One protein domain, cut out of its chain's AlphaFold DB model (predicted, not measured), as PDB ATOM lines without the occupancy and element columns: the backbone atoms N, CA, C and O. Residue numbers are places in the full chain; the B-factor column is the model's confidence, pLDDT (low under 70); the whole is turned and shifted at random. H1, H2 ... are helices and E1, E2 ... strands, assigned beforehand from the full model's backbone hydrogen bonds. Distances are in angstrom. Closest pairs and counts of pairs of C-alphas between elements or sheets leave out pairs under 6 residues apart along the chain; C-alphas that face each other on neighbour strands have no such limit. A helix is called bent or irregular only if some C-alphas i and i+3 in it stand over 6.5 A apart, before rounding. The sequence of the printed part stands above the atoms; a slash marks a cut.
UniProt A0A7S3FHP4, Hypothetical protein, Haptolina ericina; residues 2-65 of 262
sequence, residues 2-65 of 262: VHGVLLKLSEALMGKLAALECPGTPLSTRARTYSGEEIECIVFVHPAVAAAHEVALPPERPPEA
ATOM      1  N   VAL A   2     138.066 180.622 182.915       92.94
ATOM      2  CA  VAL A   2     137.869 179.961 181.613       92.94
ATOM      3  C   VAL A   2     137.286 178.580 181.893       92.94
ATOM      4  O   VAL A   2     137.684 177.946 182.868       92.94
ATOM      5  N   HIS A   3     136.320 178.147 181.086       96.62
ATOM      6  CA  HIS A   3     135.698 176.830 181.188       96.62
ATOM      7  C   HIS A   3     136.087 176.007 179.957       96.62
ATOM      8  O   HIS A   3     136.366 176.565 178.898       96.62
ATOM      9  N   GLY A   4     136.140 174.686 180.100       96.75
ATOM     10  CA  GLY A   4     136.585 173.794 179.033       96.75
ATOM     11  C   GLY A   4     136.223 172.340 179.306       96.75
ATOM     12  O   GLY A   4     135.605 172.022 180.322       96.75
ATOM     13  N   VAL A   5     136.624 171.463 178.388       97.19
ATOM     14  CA  VAL A   5     136.451 170.011 178.491       97.19
ATOM     15  C   VAL A   5     137.810 169.376 178.770       97.19
ATOM     16  O   VAL A   5     138.781 169.659 178.073       97.19
ATOM     17  N   LEU A   6     137.880 168.499 179.772       97.31
ATOM     18  CA  LEU A   6     139.070 167.693 180.026       97.31
ATOM     19  C   LEU A   6     139.019 166.420 179.180       97.31
ATOM     20  O   LEU A   6     138.099 165.614 179.309       97.31
ATOM     21  N   LEU A   7     140.023 166.237 178.323       96.88
ATOM     22  CA  LEU A   7     140.171 165.053 177.482       96.88
ATOM     23  C   LEU A   7     141.302 164.172 178.011       96.88
ATOM     24  O   LEU A   7     142.405 164.649 178.275       96.88
ATOM     25  N   LYS A   8     141.046 162.866 178.123       97.00
ATOM     26  CA  LYS A   8     142.081 161.876 178.436       97.00
ATOM     27  C   LYS A   8     142.678 161.345 177.138       97.00
ATOM     28  O   LYS A   8     142.022 160.596 176.418       97.00
ATOM     29  N   LEU A   9     143.920 161.724 176.858       96.56
ATOM     30  CA  LEU A   9     144.646 161.332 175.650       96.56
ATOM     31  C   LEU A   9     145.809 160.396 175.991       96.56
ATOM     32  O   LEU A   9     146.365 160.456 177.087       96.56
ATOM     33  N   SER A  10     146.182 159.528 175.049       96.75
ATOM     34  CA  SER A  10     147.442 158.786 175.134       96.75
ATOM     35  C   SER A  10     148.621 159.695 174.783       96.75
ATOM     36  O   SER A  10     148.459 160.681 174.064       96.75
ATOM     37  N   GLU A  11     149.820 159.335 175.230       94.44
ATOM     38  CA  GLU A  11     151.051 160.071 174.913       94.44
ATOM     39  C   GLU A  11     151.267 160.222 173.397       94.44
ATOM     40  O   GLU A  11     151.541 161.313 172.902       94.44
ATOM     41  N   ALA A  12     151.018 159.151 172.633       93.62
ATOM     42  CA  ALA A  12     151.110 159.175 171.176       93.62
ATOM     43  C   ALA A  12     150.133 160.172 170.522       93.62
ATOM     44  O   ALA A  12     150.465 160.788 169.509       93.62
ATOM     45  N   LEU A  13     148.926 160.341 171.077       94.44
ATOM     46  CA  LEU A  13     147.972 161.345 170.597       94.44
ATOM     47  C   LEU A  13     148.358 162.753 171.046       94.44
ATOM     48  O   LEU A  13     148.182 163.688 170.272       94.44
ATOM     49  N   MET A  14     148.925 162.902 172.245       93.50
ATOM     50  CA  MET A  14     149.418 164.189 172.731       93.50
ATOM     51  C   MET A  14     150.533 164.737 171.833       93.50
ATOM     52  O   MET A  14     150.508 165.911 171.482       93.50
ATOM     53  N   GLY A  15     151.455 163.879 171.375       90.44
ATOM     54  CA  GLY A  15     152.493 164.273 170.415       90.44
ATOM     55  C   GLY A  15     151.924 164.763 169.077       90.44
ATOM     56  O   GLY A  15     152.396 165.755 168.529       90.44
ATOM     57  N   LYS A  16     150.863 164.118 168.571       90.44
ATOM     58  CA  LYS A  16     150.163 164.567 167.353       90.44
ATOM     59  C   LYS A  16     149.418 165.881 167.568       90.44
ATOM     60  O   LYS A  16     149.468 166.746 166.704       90.44
ATOM     61  N   LEU A  17     148.744 166.028 168.709       90.19
ATOM     62  CA  LEU A  17     148.027 167.251 169.058       90.19
ATOM     63  C   LEU A  17     148.990 168.436 169.166       90.19
ATOM     64  O   LEU A  17     148.731 169.471 168.572       90.19
ATOM     65  N   ALA A  18     150.140 168.261 169.820       89.00
ATOM     66  CA  ALA A  18     151.158 169.305 169.916       89.00
ATOM     67  C   ALA A  18     151.677 169.764 168.540       89.00
ATOM     68  O   ALA A  18     151.942 170.947 168.349       89.00
ATOM     69  N   ALA A  19     151.783 168.852 167.569       86.25
ATOM     70  CA  ALA A  19     152.149 169.206 166.199       86.25
ATOM     71  C   ALA A  19     151.040 169.987 165.466       86.25
ATOM     72  O   ALA A  19     151.347 170.859 164.656       86.25
ATOM     73  N   LEU A  20     149.766 169.688 165.749       84.56
ATOM     74  CA  LEU A  20     148.605 170.358 165.147       84.56
ATOM     75  C   LEU A  20     148.330 171.739 165.745       84.56
ATOM     76  O   LEU A  20     147.940 172.645 165.020       84.56
ATOM     77  N   GLU A  21     148.547 171.903 167.048       86.44
ATOM     78  CA  GLU A  21     148.307 173.161 167.761       86.44
ATOM     79  C   GLU A  21     149.389 174.216 167.490       86.44
ATOM     80  O   GLU A  21     149.284 175.324 168.001       86.44
ATOM     81  N   CYS A  22     150.421 173.914 166.691       75.12
ATOM     82  CA  CYS A  22     151.509 174.832 166.349       75.12
ATOM     83  C   CYS A  22     150.963 176.150 165.752       75.12
ATOM     84  O   CYS A  22     150.228 176.115 164.762       75.12
ATOM     85  N   PRO A  23     151.310 177.325 166.317       82.19
ATOM     86  CA  PRO A  23     152.455 177.585 167.204       82.19
ATOM     87  C   PRO A  23     152.182 177.494 168.721       82.19
ATOM     88  O   PRO A  23     152.999 177.955 169.511       82.19
ATOM     89  N   GLY A  24     151.049 176.955 169.161       85.81
ATOM     90  CA  GLY A  24     150.646 176.844 170.563       85.81
ATOM     91  C   GLY A  24     151.687 176.173 171.467       85.81
ATOM     92  O   GLY A  24     152.249 175.127 171.149       85.81
ATOM     93  N   THR A  25     151.936 176.782 172.626       90.75
ATOM     94  CA  THR A  25     152.853 176.272 173.650       90.75
ATOM     95  C   THR A  25     152.073 175.451 174.682       90.75
ATOM     96  O   THR A  25     151.101 175.971 175.242       90.75
ATOM     97  N   PRO A  26     152.463 174.191 174.956       93.69
ATOM     98  CA  PRO A  26     151.840 173.399 176.008       93.69
ATOM     99  C   PRO A  26     152.217 173.958 177.384       93.69
ATOM    100  O   PRO A  26     153.392 174.157 177.685       93.69
ATOM    101  N   LEU A  27     151.222 174.172 178.238       93.62
ATOM    102  CA  LEU A  27     151.380 174.659 179.603       93.62
ATOM    103  C   LEU A  27     150.721 173.676 180.576       93.62
ATOM    104  O   LEU A  27     149.540 173.354 180.434       93.62
ATOM    105  N   SER A  28     151.482 173.217 181.573       94.81
ATOM    106  CA  SER A  28     150.939 172.419 182.679       94.81
ATOM    107  C   SER A  28     150.161 173.322 183.633       94.81
ATOM    108  O   SER A  28     150.653 174.372 184.050       94.81
ATOM    109  N   THR A  29     148.935 172.936 183.964       95.44
ATOM    110  CA  THR A  29     148.037 173.707 184.825       95.44
ATOM    111  C   THR A  29     147.099 172.786 185.608       95.44
ATOM    112  O   THR A  29     147.178 171.560 185.522       95.44
ATOM    113  N   ARG A  30     146.210 173.376 186.408       97.31
ATOM    114  CA  ARG A  30     145.153 172.669 187.133       97.31
ATOM    115  C   ARG A  30     143.791 173.181 186.703       97.31
ATOM    116  O   ARG A  30     143.538 174.385 186.710       97.31
ATOM    117  N   ALA A  31     142.901 172.257 186.377       97.69
ATOM    118  CA  ALA A  31     141.493 172.536 186.158       97.69
ATOM    119  C   ALA A  31     140.688 172.097 187.381       97.69
ATOM    120  O   ALA A  31     140.950 171.042 187.956       97.69
ATOM    121  N   ARG A  32     139.678 172.885 187.753       98.00
ATOM    122  CA  ARG A  32     138.692 172.503 188.766       98.00
ATOM    123  C   ARG A  32     137.407 172.060 188.075       98.00
ATOM    124  O   ARG A  32     136.842 172.825 187.296       98.00
ATOM    125  N   THR A  33     136.947 170.846 188.349       97.50
ATOM    126  CA  THR A  33     135.678 170.323 187.832       97.50
ATOM    127  C   THR A  33     134.491 171.012 188.512       97.50
ATOM    128  O   THR A  33     134.629 171.643 189.564       97.50
ATOM    129  N   TYR A  34     133.285 170.865 187.957       96.25
ATOM    130  CA  TYR A  34     132.079 171.417 188.588       96.25
ATOM    131  C   TYR A  34     131.706 170.749 189.919       96.25
ATOM    132  O   TYR A  34     130.965 171.341 190.696       96.25
ATOM    133  N   SER A  35     132.246 169.562 190.221       96.88
ATOM    134  CA  SER A  35     132.134 168.942 191.548       96.88
ATOM    135  C   SER A  35     133.172 169.464 192.550       96.88
ATOM    136  O   SER A  35     133.104 169.116 193.727       96.88
ATOM    137  N   GLY A  36     134.117 170.305 192.112       97.56
ATOM    138  CA  GLY A  36     135.170 170.888 192.946       97.56
ATOM    139  C   GLY A  36     136.482 170.099 192.978       97.56
ATOM    140  O   GLY A  36     137.418 170.541 193.638       97.56
ATOM    141  N   GLU A  37     136.576 168.972 192.270       98.19
ATOM    142  CA  GLU A  37     137.816 168.196 192.136       98.19
ATOM    143  C   GLU A  37     138.854 168.972 191.317       98.19
ATOM    144  O   GLU A  37     138.515 169.593 190.311       98.19
ATOM    145  N   GLU A  38     140.122 168.931 191.728       98.31
ATOM    146  CA  GLU A  38     141.228 169.537 190.982       98.31
ATOM    147  C   GLU A  38     142.022 168.468 190.233       98.31
ATOM    148  O   GLU A  38     142.463 167.482 190.821       98.31
ATOM    149  N   ILE A  39     142.216 168.678 188.932       98.25
ATOM    150  CA  ILE A  39     142.879 167.743 188.024       98.25
ATOM    151  C   ILE A  39     144.028 168.474 187.328       98.25
ATOM    152  O   ILE A  39     143.828 169.542 186.745       98.25
ATOM    153  N   GLU A  40     145.229 167.899 187.380       98.06
ATOM    154  CA  GLU A  40     146.372 168.373 186.594       98.06
ATOM    155  C   GLU A  40     146.154 168.071 185.111       98.06
ATOM    156  O   GLU A  40     145.754 166.969 184.727       98.06
ATOM    157  N   CYS A  41     146.389 169.067 184.266       97.56
ATOM    158  CA  CYS A  41     146.153 168.968 182.837       97.56
ATOM    159  C   CYS A  41     147.136 169.827 182.042       97.56
ATOM    160  O   CYS A  41     147.871 170.652 182.586       97.56
ATOM    161  N   ILE A  42     147.143 169.615 180.728       96.44
ATOM    162  CA  ILE A  42     147.912 170.413 179.776       96.44
ATOM    163  C   ILE A  42     146.922 171.237 178.958       96.44
ATOM    164  O   ILE A  42     145.918 170.708 178.481       96.44
ATOM    165  N   VAL A  43     147.221 172.521 178.787       95.88
ATOM    166  CA  VAL A  43     146.508 173.423 177.876       95.88
ATOM    167  C   VAL A  43     147.476 173.960 176.830       95.88
ATOM    168  O   VAL A  43     148.651 174.160 177.123       95.88
ATOM    169  N   PHE A  44     146.989 174.214 175.618       93.94
ATOM    170  CA  PHE A  44     147.764 174.905 174.589       93.94
ATOM    171  C   PHE A  44     147.385 176.380 174.598       93.94
ATOM    172  O   PHE A  44     146.205 176.732 174.558       93.94
ATOM    173  N   VAL A  45     148.387 177.248 174.693       92.06
ATOM    174  CA  VAL A  45     148.198 178.701 174.704       92.06
ATOM    175  C   VAL A  45     149.044 179.353 173.623       92.06
ATOM    176  O   VAL A  45     150.075 178.824 173.215       92.06
ATOM    177  N   HIS A  46     148.626 180.529 173.165       88.50
ATOM    178  CA  HIS A  46     149.431 181.316 172.237       88.50
ATOM    179  C   HIS A  46     150.819 181.623 172.848       88.50
ATOM    180  O   HIS A  46     150.870 181.969 174.034       88.50
ATOM    181  N   PRO A  47     151.929 181.583 172.082       86.44
ATOM    182  CA  PRO A  47     153.283 181.814 172.608       86.44
ATOM    183  C   PRO A  47     153.442 183.097 173.425       86.44
ATOM    184  O   PRO A  47     154.084 183.098 174.467       86.44
ATOM    185  N   ALA A  48     152.793 184.188 173.003       83.06
ATOM    186  CA  ALA A  48     152.813 185.451 173.749       83.06
ATOM    187  C   ALA A  48     152.187 185.334 175.155       83.06
ATOM    188  O   ALA A  48     152.639 185.987 176.092       83.06
ATOM    189  N   VAL A  49     151.162 184.489 175.313       82.88
ATOM    190  CA  VAL A  49     150.526 184.225 176.613       82.88
ATOM    191  C   VAL A  49     151.434 183.355 177.479       82.88
ATOM    192  O   VAL A  49     151.582 183.645 178.664       82.88
ATOM    193  N   ALA A  50     152.074 182.337 176.893       85.00
ATOM    194  CA  ALA A  50     153.062 181.517 177.596       85.00
ATOM    195  C   ALA A  50     154.238 182.369 178.106       85.00
ATOM    196  O   ALA A  50     154.554 182.325 179.291       85.00
ATOM    197  N   ALA A  51     154.812 183.217 177.248       84.56
ATOM    198  CA  ALA A  51     155.921 184.099 177.610       84.56
ATOM    199  C   ALA A  51     155.547 185.088 178.729       84.56
ATOM    200  O   ALA A  51     156.308 185.281 179.675       84.56
ATOM    201  N   ALA A  52     154.354 185.686 178.676       80.62
ATOM    202  CA  ALA A  52     153.897 186.590 179.733       80.62
ATOM    203  C   ALA A  52     153.726 185.884 181.089       80.62
ATOM    204  O   ALA A  52     153.989 186.482 182.134       80.62
ATOM    205  N   HIS A  53     153.332 184.606 181.077       76.31
ATOM    206  CA  HIS A  53     153.224 183.796 182.287       76.31
ATOM    207  C   HIS A  53     154.593 183.531 182.936       76.31
ATOM    208  O   HIS A  53     154.686 183.503 184.161       76.31
ATOM    209  N   GLU A  54     155.661 183.379 182.148       79.00
ATOM    210  CA  GLU A  54     157.020 183.177 182.673       79.00
ATOM    211  C   GLU A  54     157.607 184.439 183.316       79.00
ATOM    212  O   GLU A  54     158.277 184.356 184.344       79.00
ATOM    213  N   VAL A  55     157.342 185.617 182.742       78.25
ATOM    214  CA  VAL A  55     157.964 186.882 183.183       78.25
ATOM    215  C   VAL A  55     157.096 187.640 184.205       78.25
ATOM    216  O   VAL A  55     157.488 188.698 184.688       78.25
ATOM    217  N   ALA A  56     155.912 187.116 184.556       76.69
ATOM    218  CA  ALA A  56     154.912 187.783 185.404       76.69
ATOM    219  C   ALA A  56     154.559 189.216 184.945       76.69
ATOM    220  O   ALA A  56     154.081 190.039 185.731       76.69
ATOM    221  N   LEU A  57     154.792 189.525 183.667       64.19
ATOM    222  CA  LEU A  57     154.444 190.806 183.072       64.19
ATOM    223  C   LEU A  57     152.991 190.755 182.593       64.19
ATOM    224  O   LEU A  57     152.558 189.729 182.061       64.19
ATOM    225  N   PRO A  58     152.226 191.851 182.732       61.22
ATOM    226  CA  PRO A  58     150.953 191.954 182.042       61.22
ATOM    227  C   PRO A  58     151.242 191.843 180.537       61.22
ATOM    228  O   PRO A  58     152.026 192.642 180.023       61.22
ATOM    229  N   PRO A  59     150.678 190.852 179.822       62.97
ATOM    230  CA  PRO A  59     150.915 190.734 178.393       62.97
ATOM    231  C   PRO A  59     150.424 192.016 177.723       62.97
ATOM    232  O   PRO A  59     149.239 192.344 177.840       62.97
ATOM    233  N   GLU A  60     151.302 192.719 177.003       61.31
ATOM    234  CA  GLU A  60     150.849 193.628 175.953       61.31
ATOM    235  C   GLU A  60     150.097 192.764 174.947       61.31
ATOM    236  O   GLU A  60     150.683 192.040 174.138       61.31
ATOM    237  N   ARG A  61     148.770 192.730 175.085       61.53
ATOM    238  CA  ARG A  61     147.941 191.959 174.174       61.53
ATOM    239  C   ARG A  61     148.006 192.663 172.825       61.53
ATOM    240  O   ARG A  61     147.666 193.848 172.769       61.53
ATOM    241  N   PRO A  62     148.395 191.967 171.744       66.25
ATOM    242  CA  PRO A  62     148.140 192.500 170.418       66.25
ATOM    243  C   PRO A  62     146.640 192.821 170.313       66.25
ATOM    244  O   PRO A  62     145.843 192.150 170.981       66.25
ATOM    245  N   PRO A  63     146.248 193.846 169.533       72.94
ATOM    246  CA  PRO A  63     144.841 194.182 169.346       72.94
ATOM    247  C   PRO A  63     144.076 192.902 169.000       72.94
ATOM    248  O   PRO A  63     144.395 192.231 168.016       72.94
ATOM    249  N   GLU A  64     143.155 192.513 169.884       77.94
ATOM    250  CA  GLU A  64     142.486 191.217 169.823       77.94
ATOM    251  C   GLU A  64     141.579 191.237 168.591       77.94
ATOM    252  O   GLU A  64     140.520 191.863 168.591       77.94
ATOM    253  N   ALA A  65     142.040 190.618 167.502       87.06
ATOM    254  CA  ALA A  65     141.204 190.428 166.331       87.06
ATOM    255  C   ALA A  65     139.950 189.665 166.769       87.06
ATOM    256  O   ALA A  65     140.049 188.631 167.439       87.06
TER     257      ALA A  65
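AT A GLANCE: This is residues 2 to 65 of the 262 residues of the protein "Hypothetical protein" of Haptolina ericina (UniProt A0A7S3FHP4). A bent two-strand hairpin, E1 and E2, runs through the middle of a loose model, with helix H1 alongside but clear of most of it and helix H2 at the end away from the hairpin's turn. Residues 2 to 10, with no named element, cross over the hairpin and then lead on to H1, and residues 56 to 65 make a loose tail after H2. The printed part has 64 residues, with two named helices and two named strands in the order H1, E1, E2, H2; the sheet has the order E1 - E2 and is antiparallel. The class is mixed, helices and strands, with 19 residues in helices and 16 in strands. The whole is loose, with a radius of gyration of the C-alphas of 13.6 A and spans of 33 by 30 by 23 A.

IN THESE COORDINATES: The printed part begins at Val 2, whose C-alpha is at (137.869, 179.961, 181.613), and residues 2 to 10 hold no named element. H1 follows, residues 11 to 20, from C-alpha 11 at (151.051, 160.071, 174.913); its first and last C-alphas are 14.4 A apart. E1 is residues 25 to 32, 21.1 A from first to last C-alpha, and it bends by 56 degrees at residue 28. E2 is residues 38 to 45, 19.9 A from first to last C-alpha, and it bends by 54 degrees at residue 41. H2 is residues 47 to 55, 12.6 A from first to last C-alpha, and it ends with C-alpha 55 at (157.964, 186.882, 183.183). After it, residues 56 to 65 hold no named element, and the last printed C-alpha, that of Ala 65, is at (141.204, 190.428, 166.331).

HOW THE PARTS SIT: E1 and E2 are neighbour strands and form a hairpin, antiparallel with an angle of 150 degrees between their N-to-C directions. Among the C-alphas that face each other are 32 and 38, 4.5 A apart, near the turn, and 26 and 44, 4.6 A apart, toward the other end. N 29 and O 41 are within hydrogen-bond range at 2.9 A, and so are N 45 and O 25 at 3.0 A. Before the hairpin in the chain, H1 comes nearest to E1 with the C-alphas of Ala 18 and Pro 26, the closest of the two elements, 7.4 A apart. The centres of H1 and E1 are 15.5 A apart. H1 and E2 are only just apart, with their closest C-alphas at 8.0 A. After the hairpin, H2 and E1 have three pairs of C-alphas within 8 A, the closest being those of Thr 25 and Pro 47, 5.7 A apart. Within 10 A, H2 has 9 pairs of C-alphas with E1 and 2 with E2, made by its residues 47 to 53. H1 and H2 are apart. In both H1 and H2, every O i to N i+4 pair is within hydrogen-bond range, and neither helix is bent.

THE WHOLE: The two C-alphas farthest apart in the domain are those of Ser 10 and Pro 63, 36.0 A, while the first and last printed C-alphas, those of Val 2 and Ala 65, are 18.8 A apart. The printed part has no cut. The links from H1 to E1, from E1 to E2 and from E2 to H2 are tight, with 4, 5 and 1 residues between the elements. In the full chain of 262 residues, the printed part ends at residue 65. The mean pLDDT of the printed part is 88.1. Confidence is low, under 70, at residues 57 to 62, which follow H2; the mean pLDDT of H2 is 82, against 96 for E2.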